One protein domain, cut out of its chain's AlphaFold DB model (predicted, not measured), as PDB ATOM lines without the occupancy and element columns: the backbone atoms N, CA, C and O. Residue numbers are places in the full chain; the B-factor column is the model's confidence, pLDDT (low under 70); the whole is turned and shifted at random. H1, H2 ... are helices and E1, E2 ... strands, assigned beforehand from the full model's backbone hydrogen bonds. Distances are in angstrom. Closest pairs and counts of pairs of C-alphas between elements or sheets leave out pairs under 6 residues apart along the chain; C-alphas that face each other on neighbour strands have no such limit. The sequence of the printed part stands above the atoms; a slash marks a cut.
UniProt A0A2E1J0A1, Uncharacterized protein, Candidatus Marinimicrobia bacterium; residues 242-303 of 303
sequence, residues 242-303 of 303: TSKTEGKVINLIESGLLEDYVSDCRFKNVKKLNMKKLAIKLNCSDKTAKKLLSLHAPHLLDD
ATOM      1  N   THR A 242       7.702 -74.468-112.868       74.56
ATOM      2  CA  THR A 242       6.265 -74.509-112.555       74.56
ATOM      3  C   THR A 242       5.493 -73.390-113.252       74.56
ATOM      4  O   THR A 242       4.284 -73.485-113.459       74.56
ATOM      5  N   SER A 243       6.192 -72.326-113.649       78.06
ATOM      6  CA  SER A 243       5.633 -71.183-114.364       78.06
ATOM      7  C   SER A 243       6.644 -70.611-115.352       78.06
ATOM      8  O   SER A 243       7.849 -70.663-115.112       78.06
ATOM      9  N   LYS A 244       6.162 -70.004-116.446       77.25
ATOM     10  CA  LYS A 244       7.025 -69.324-117.433       77.25
ATOM     11  C   LYS A 244       7.957 -68.295-116.779       77.25
ATOM     12  O   LYS A 244       9.095 -68.139-117.203       77.25
ATOM     13  N   THR A 245       7.480 -67.612-115.740       82.25
ATOM     14  CA  THR A 245       8.262 -66.623-114.995       82.25
ATOM     15  C   THR A 245       9.394 -67.262-114.195       82.25
ATOM     16  O   THR A 245      10.502 -66.739-114.205       82.25
ATOM     17  N   GLU A 246       9.143 -68.392-113.530       81.56
ATOM     18  CA  GLU A 246      10.196 -69.141-112.837       81.56
ATOM     19  C   GLU A 246      11.260 -69.632-113.820       81.56
ATOM     20  O   GLU A 246      12.439 -69.402-113.585       81.56
ATOM     21  N   GLY A 247      10.847 -70.207-114.954       73.31
ATOM     22  CA  GLY A 247      11.769 -70.638-116.009       73.31
ATOM     23  C   GLY A 247      12.669 -69.515-116.497       73.31
ATOM     24  O   GLY A 247      13.880 -69.681-116.569       73.31
ATOM     25  N   LYS A 248      12.083 -68.333-116.721       78.31
ATOM     26  CA  LYS A 248      12.831 -67.133-117.096       78.31
ATOM     27  C   LYS A 248      13.875 -66.752-116.043       78.31
ATOM     28  O   LYS A 248      15.002 -66.454-116.411       78.31
ATOM     29  N   VAL A 249      13.528 -66.759-114.754       80.12
ATOM     30  CA  VAL A 249      14.482 -66.441-113.673       80.12
ATOM     31  C   VAL A 249      15.608 -67.473-113.613       80.12
ATOM     32  O   VAL A 249      16.766 -67.088-113.507       80.12
ATOM     33  N   ILE A 250      15.290 -68.763-113.728       74.50
ATOM     34  CA  ILE A 250      16.284 -69.845-113.708       74.50
ATOM     35  C   ILE A 250      17.240 -69.734-114.893       74.50
ATOM     36  O   ILE A 250      18.449 -69.762-114.690       74.50
ATOM     37  N   ASN A 251      16.727 -69.526-116.105       68.38
ATOM     38  CA  ASN A 251      17.569 -69.301-117.275       68.38
ATOM     39  C   ASN A 251      18.483 -68.088-117.084       68.38
ATOM     40  O   ASN A 251      19.685 -68.167-117.307       68.38
ATOM     41  N   LEU A 252      17.933 -66.962-116.623       72.12
ATOM     42  CA  LEU A 252      18.724 -65.766-116.338       72.12
ATOM     43  C   LEU A 252      19.845 -66.054-115.326       72.12
ATOM     44  O   LEU A 252      20.929 -65.498-115.443       72.12
ATOM     45  N   ILE A 253      19.626 -66.947-114.363       71.56
ATOM     46  CA  ILE A 253      20.665 -67.389-113.425       71.56
ATOM     47  C   ILE A 253      21.709 -68.262-114.125       71.56
ATOM     48  O   ILE A 253      22.905 -67.989-114.033       71.56
ATOM     49  N   GLU A 254      21.275 -69.300-114.838       63.19
ATOM     50  CA  GLU A 254      22.160 -70.266-115.501       63.19
ATOM     51  C   GLU A 254      23.039 -69.590-116.569       63.19
ATOM     52  O   GLU A 254      24.249 -69.833-116.641       63.19
ATOM     53  N   SER A 255      22.458 -68.658-117.326       56.25
ATOM     54  CA  SER A 255      23.147 -67.809-118.307       56.25
ATOM     55  C   SER A 255      23.967 -66.672-117.682       56.25
ATOM     56  O   SER A 255      24.712 -65.999-118.388       56.25
ATOM     57  N   GLY A 256      23.858 -66.447-116.367       61.62
ATOM     58  CA  GLY A 256      24.489 -65.325-115.663       61.62
ATOM     59  C   GLY A 256      23.825 -63.966-115.911       61.62
ATOM     60  O   GLY A 256      24.233 -62.978-115.318       61.62
ATOM     61  N   LEU A 257      22.782 -63.893-116.737       64.94
ATOM     62  CA  LEU A 257      22.087 -62.671-117.149       64.94
ATOM     63  C   LEU A 257      21.151 -62.053-116.089       64.94
ATOM     64  O   LEU A 257      20.537 -61.019-116.350       64.94
ATOM     65  N   LEU A 258      21.003 -62.661-114.908       78.25
ATOM     66  CA  LEU A 258      20.033 -62.202-113.908       78.25
ATOM     67  C   LEU A 258      20.321 -60.788-113.396       78.25
ATOM     68  O   LEU A 258      19.394 -59.984-113.339       78.25
ATOM     69  N   GLU A 259      21.570 -60.476-113.050       73.94
ATOM     70  CA  GLU A 259      21.945 -59.149-112.537       73.94
ATOM     71  C   GLU A 259      21.652 -58.045-113.559       73.94
ATOM     72  O   GLU A 259      20.995 -57.052-113.242       73.94
ATOM     73  N   ASP A 260      22.023 -58.270-114.820       68.75
ATOM     74  CA  ASP A 260      21.727 -57.357-115.924       68.75
ATOM     75  C   ASP A 260      20.227 -57.174-116.110       68.75
ATOM     76  O   ASP A 260      19.730 -56.055-116.270       68.75
ATOM     77  N   TYR A 261      19.481 -58.272-116.034       79.38
ATOM     78  CA  TYR A 261      18.039 -58.247-116.171       79.38
ATOM     79  C   TYR A 261      17.358 -57.427-115.069       79.38
ATOM     80  O   TYR A 261      16.313 -56.825-115.331       79.38
ATOM     81  N   VAL A 262      17.921 -57.376-113.858       85.50
ATOM     82  CA  VAL A 262      17.348 -56.629-112.725       85.50
ATOM     83  C   VAL A 262      17.992 -55.259-112.486       85.50
ATOM     84  O   VAL A 262      17.483 -54.497-111.664       85.50
ATOM     85  N   SER A 263      19.069 -54.918-113.196       82.06
ATOM     86  CA  SER A 263      19.852 -53.686-113.009       82.06
ATOM     87  C   SER A 263      18.997 -52.413-113.085       82.06
ATOM     88  O   SER A 263      18.979 -51.598-112.161       82.06
ATOM     89  N   ASP A 264      18.183 -52.285-114.133       81.00
ATOM     90  CA  ASP A 264      17.246 -51.179-114.346       81.00
ATOM     91  C   ASP A 264      16.087 -51.164-113.338       81.00
ATOM     92  O   ASP A 264      15.357 -50.173-113.240       81.00
ATOM     93  N   CYS A 265      15.894 -52.249-112.591       87.31
ATOM     94  CA  CYS A 265      14.890 -52.368-111.548       87.31
ATOM     95  C   CYS A 265      15.406 -51.893-110.185       87.31
ATOM     96  O   CYS A 265      14.613 -51.851-109.249       87.31
ATOM     97  N   ARG A 266      16.678 -51.507-110.036       84.19
ATOM     98  CA  ARG A 266      17.213 -50.975-108.770       84.19
ATOM     99  C   ARG A 266      16.876 -49.488-108.587       84.19
ATOM    100  O   ARG A 266      16.724 -48.738-109.553       84.19
ATOM    101  N   PHE A 267      16.707 -49.046-107.339       81.25
ATOM    102  CA  PHE A 267      16.542 -47.620-107.042       81.25
ATOM    103  C   PHE A 267      17.874 -46.885-107.277       81.25
ATOM    104  O   PHE A 267      18.933 -47.369-106.905       81.25
ATOM    105  N   LYS A 268      17.850 -45.686-107.877       74.94
ATOM    106  CA  LYS A 268      19.087 -44.954-108.234       74.94
ATOM    107  C   LYS A 268      19.996 -44.637-107.037       74.94
ATOM    108  O   LYS A 268      21.204 -44.547-107.205       74.94
ATOM    109  N   ASN A 269      19.409 -44.478-105.850       69.38
ATOM    110  CA  ASN A 269      20.101 -43.991-104.652       69.38
ATOM    111  C   ASN A 269      20.262 -45.066-103.565       69.38
ATOM    112  O   ASN A 269      20.875 -44.808-102.535       69.38
ATOM    113  N   VAL A 270      19.683 -46.251-103.765       69.69
ATOM    114  CA  VAL A 270      19.736 -47.372-102.822       69.69
ATOM    115  C   VAL A 270      19.882 -48.621-103.676       69.69
ATOM    116  O   VAL A 270      19.057 -48.825-104.562       69.69
ATOM    117  N   LYS A 271      20.897 -49.461-103.433       68.38
ATOM    118  CA  LYS A 271      21.131 -50.690-104.222       68.38
ATOM    119  C   LYS A 271      19.949 -51.681-104.190       68.38
ATOM    120  O   LYS A 271      19.921 -52.617-104.988       68.38
ATOM    121  N   LYS A 272      18.929 -51.395-103.385       83.88
ATOM    122  CA  LYS A 272      17.642 -52.072-103.294       83.88
ATOM    123  C   LYS A 272      16.901 -52.215-104.613       83.88
ATOM    124  O   LYS A 272      16.751 -51.273-105.397       83.88
ATOM    125  N   LEU A 273      16.314 -53.392-104.794       87.50
ATOM    126  CA  LEU A 273      15.443 -53.688-105.922       87.50
ATOM    127  C   LEU A 273      14.028 -53.108-105.747       87.50
ATOM    128  O   LEU A 273      13.357 -53.310-104.731       87.50
ATOM    129  N   ASN A 274      13.517 -52.459-106.791       90.31
ATOM    130  CA  ASN A 274      12.114 -52.087-106.922       90.31
ATOM    131  C   ASN A 274      11.302 -53.302-107.402       90.31
ATOM    132  O   ASN A 274      11.191 -53.564-108.603       90.31
ATOM    133  N   MET A 275      10.698 -54.024-106.452       90.88
ATOM    134  CA  MET A 275       9.908 -55.232-106.739       90.88
ATOM    135  C   MET A 275       8.748 -54.990-107.696       90.88
ATOM    136  O   MET A 275       8.462 -55.855-108.513       90.88
ATOM    137  N   LYS A 276       8.116 -53.816-107.640       90.00
ATOM    138  CA  LYS A 276       6.999 -53.479-108.526       90.00
ATOM    139  C   LYS A 276       7.468 -53.347-109.973       90.00
ATOM    140  O   LYS A 276       6.837 -53.874-110.886       90.00
ATOM    141  N   LYS A 277       8.612 -52.688-110.191       91.88
ATOM    142  CA  LYS A 277       9.223 -52.571-111.524       91.88
ATOM    143  C   LYS A 277       9.685 -53.934-112.046       91.88
ATOM    144  O   LYS A 277       9.396 -54.269-113.195       91.88
ATOM    145  N   LEU A 278      10.317 -54.743-111.193       91.50
ATOM    146  CA  LEU A 278      10.725 -56.100-111.556       91.50
ATOM    147  C   LEU A 278       9.525 -56.993-111.901       91.50
ATOM    148  O   LEU A 278       9.574 -57.719-112.889       91.50
ATOM    149  N   ALA A 279       8.453 -56.949-111.112       90.62
ATOM    150  CA  ALA A 279       7.258 -57.763-111.316       90.62
ATOM    151  C   ALA A 279       6.590 -57.467-112.665       90.62
ATOM    152  O   ALA A 279       6.261 -58.395-113.402       90.62
ATOM    153  N   ILE A 280       6.506 -56.186-113.044       90.69
ATOM    154  CA  ILE A 280       6.060 -55.771-114.381       90.69
ATOM    155  C   ILE A 280       6.982 -56.360-115.459       90.69
ATOM    156  O   ILE A 280       6.501 -56.960-116.418       90.69
ATOM    157  N   LYS A 281       8.308 -56.260-115.284       90.75
ATOM    158  CA  LYS A 281       9.298 -56.781-116.245       90.75
ATOM    159  C   LYS A 281       9.230 -58.309-116.394       90.75
ATOM    160  O   LYS A 281       9.370 -58.846-117.491       90.75
ATOM    161  N   LEU A 282       9.008 -59.027-115.293       87.50
ATOM    162  CA  LEU A 282       8.821 -60.483-115.235       87.50
ATOM    163  C   LEU A 282       7.405 -60.942-115.626       87.50
ATOM    164  O   LEU A 282       7.172 -62.149-115.728       87.50
ATOM    165  N   ASN A 283       6.485 -60.000-115.858       88.81
ATOM    166  CA  ASN A 283       5.067 -60.239-116.109       88.81
ATOM    167  C   ASN A 283       4.420 -61.135-115.032       88.81
ATOM    168  O   ASN A 283       3.813 -62.165-115.328       88.81
ATOM    169  N   CYS A 284       4.613 -60.780-113.760       90.06
ATOM    170  CA  CYS A 284       4.061 -61.495-112.611       90.06
ATOM    171  C   CYS A 284       3.662 -60.530-111.481       90.06
ATOM    172  O   CYS A 284       3.764 -59.316-111.623       90.06
ATOM    173  N   SER A 285       3.173 -61.063-110.355       92.25
ATOM    174  CA  SER A 285       2.873 -60.246-109.172       92.25
ATOM    175  C   SER A 285       4.133 -59.939-108.357       92.25
ATOM    176  O   SER A 285       5.039 -60.771-108.295       92.25
ATOM    177  N   ASP A 286       4.151 -58.814-107.638       90.56
ATOM    178  CA  ASP A 286       5.224 -58.437-106.702       90.56
ATOM    179  C   ASP A 286       5.547 -59.568-105.710       90.56
ATOM    180  O   ASP A 286       6.710 -59.872-105.443       90.56
ATOM    181  N   LYS A 287       4.508 -60.254-105.207       92.00
ATOM    182  CA  LYS A 287       4.644 -61.399-104.294       92.00
ATOM    183  C   LYS A 287       5.333 -62.585-104.973       92.00
ATOM    184  O   LYS A 287       6.166 -63.243-104.352       92.00
ATOM    185  N   THR A 288       5.002 -62.853-106.235       89.00
ATOM    186  CA  THR A 288       5.622 -63.918-107.036       89.00
ATOM    187  C   THR A 288       7.077 -63.589-107.353       89.00
ATOM    188  O   THR A 288       7.935 -64.434-107.120       89.00
ATOM    189  N   ALA A 289       7.367 -62.370-107.824       89.44
ATOM    190  CA  ALA A 289       8.727 -61.915-108.109       89.44
ATOM    191  C   ALA A 289       9.617 -62.036-106.867       89.44
ATOM    192  O   ALA A 289      10.672 -62.665-106.922       89.44
ATOM    193  N   LYS A 290       9.141 -61.527-105.722       90.31
ATOM    194  CA  LYS A 290       9.865 -61.620-104.451       90.31
ATOM    195  C   LYS A 290      10.098 -63.070-104.032       90.31
ATOM    196  O   LYS A 290      11.222 -63.410-103.698       90.31
ATOM    197  N   LYS A 291       9.077 -63.938-104.102       88.81
ATOM    198  CA  LYS A 291       9.215 -65.370-103.776       88.81
ATOM    199  C   LYS A 291      10.267 -66.059-104.650       88.81
ATOM    200  O   LYS A 291      11.069 -66.822-104.123       88.81
ATOM    201  N   LEU A 292      10.252 -65.806-105.961       86.81
ATOM    202  CA  LEU A 292      11.209 -66.401-106.898       86.81
ATOM    203  C   LEU A 292      12.633 -65.931-106.613       86.81
ATOM    204  O   LEU A 292      13.527 -66.766-106.556       86.81
ATOM    205  N   LEU A 293      12.844 -64.635-106.367       85.75
ATOM    206  CA  LEU A 293      14.164 -64.137-105.983       85.75
ATOM    207  C   LEU A 293      14.613 -64.675-104.623       85.75
ATOM    208  O   LEU A 293      15.754 -65.087-104.500       85.75
ATOM    209  N   SER A 294      13.734 -64.766-103.620       83.19
ATOM    210  CA  SER A 294      14.103 -65.335-102.313       83.19
ATOM    211  C   SER A 294      14.528 -66.795-102.417       83.19
ATOM    212  O   SER A 294      15.380 -67.243-101.658       83.19
ATOM    213  N   LEU A 295      13.913 -67.539-103.335       78.31
ATOM    214  CA  LEU A 295      14.226 -68.943-103.555       78.31
ATOM    215  C   LEU A 295      15.514 -69.119-104.366       78.31
ATOM    216  O   LEU A 295      16.322 -69.983-104.044       78.31
ATOM    217  N   HIS A 296      15.687 -68.306-105.407       76.06
ATOM    218  CA  HIS A 296      16.668 -68.565-106.456       76.06
ATOM    219  C   HIS A 296      17.877 -67.613-106.415       76.06
ATOM    220  O   HIS A 296      19.004 -68.013-106.678       76.06
ATOM    221  N   ALA A 297      17.694 -66.362-106.022       75.38
ATOM    222  CA  ALA A 297      18.757 -65.359-105.978       75.38
ATOM    223  C   ALA A 297      18.609 -64.450-104.744       75.38
ATOM    224  O   ALA A 297      18.334 -63.255-104.892       75.38
ATOM    225  N   PRO A 298      18.731 -65.002-103.519       75.00
ATOM    226  CA  PRO A 298      18.497 -64.249-102.289       75.00
ATOM    227  C   PRO A 298      19.418 -63.030-102.134       75.00
ATOM    228  O   PRO A 298      18.943 -62.009-101.656       75.00
ATOM    229  N   HIS A 299      20.649 -63.060-102.663       72.31
ATOM    230  CA  HIS A 299      21.549 -61.891-102.683       72.31
ATOM    231  C   HIS A 299      20.965 -60.640-103.343       72.31
ATOM    232  O   HIS A 299      21.383 -59.531-103.035       72.31
ATOM    233  N   LEU A 300      20.003 -60.784-104.257       76.06
ATOM    234  CA  LEU A 300      19.327 -59.639-104.871       76.06
ATOM    235  C   LEU A 300      18.351 -58.938-103.923       76.06
ATOM    236  O   LEU A 300      17.850 -57.854-104.234       76.06
ATOM    237  N   LEU A 301      18.008 -59.600-102.822       76.88
ATOM    238  CA  LEU A 301      17.088 -59.125-101.798       76.88
ATOM    239  C   LEU A 301      17.804 -58.648-100.541       76.88
ATOM    240  O   LEU A 301      17.183 -57.921 -99.761       76.88
ATOM    241  N   ASP A 302      19.051 -59.072-100.366       64.62
ATOM    242  CA  ASP A 302      19.894 -58.696 -99.248       64.62
ATOM    243  C   ASP A 302      20.471 -57.290 -99.503       64.62
ATOM    244  O   ASP A 302      21.267 -57.079-100.417       64.62
ATOM    245  N   ASP A 303      20.009 -56.334 -98.693       50.47
ATOM    246  CA  ASP A 303      20.647 -55.053 -98.359       50.47
ATOM    247  C   ASP A 303      20.698 -54.959 -96.827       50.47
ATOM    248  O   ASP A 303      19.615 -55.114 -96.201       50.47
TER     249      ASP A 303
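Overview. This is residues 242 to 303 of the 303 residues of an uncharacterized protein of Candidatus Marinimicrobia bacterium (UniProt A0A2E1J0A1). Two corners of short helices, H1 with H2 and H3 with H4, are set together, with H4 packing on H1 and the first residue of H4, Asp 286, coming closest to H3, nearly at right angles to it. H1 lies toward one end of the long axis, and the loop at Asn 269 with the short strand E1 lies toward the other. The printed part has 62 residues with four named helices and one named strand, in the order H1, H2, E1, H3, H4; the class is mostly helix. It is compact, with a radius of gyration of the C-alphas of 10.6 A and spans of 34 by 23 by 17 A.

Arrangement. Start at H1, residues 244 to 254, which touches H4, residues 286 to 296; their closest C-alphas, Glu 246 and Leu 292, are 6.6 A apart. They run the same way at a steep tilt of 36 degrees, only just steep. H4 touches H3, residues 275 to 282, about perpendicular at 80 degrees, with the closest C-alphas, Ala 279 and Asp 286, 5.1 A apart. H1 and H2, residues 258 to 263, touch only at the corner, and only just, with 3 pairs of C-alphas within 8 A; the closest are Leu 252 and Leu 258, 4.5 A. H2 and H3 are close but not clearly touching. E1, residues 270 to 273, pairs with no named strand and is apart from H1 and H4. In the four helices every O i to N i+4 pair is within hydrogen-bond range.

Along the chain. Find C-alpha 244 at (7.025, -69.324, -117.433), where H1 begins; it runs 15.3 A, as does H4, which ends at C-alpha 296, (16.668, -68.565, -106.456). H3 measures 10.0 A, H2 8.6 A and E1 8.2 A.

Size, cuts and confidence. The C-alphas farthest apart, Thr 242 and Asn 269, are 34.4 A apart. The printed part has no cut and no long link. Look for pLDDT under 70 at residues 251, 254 to 257, 260, 269 to 271 and 302 to 303.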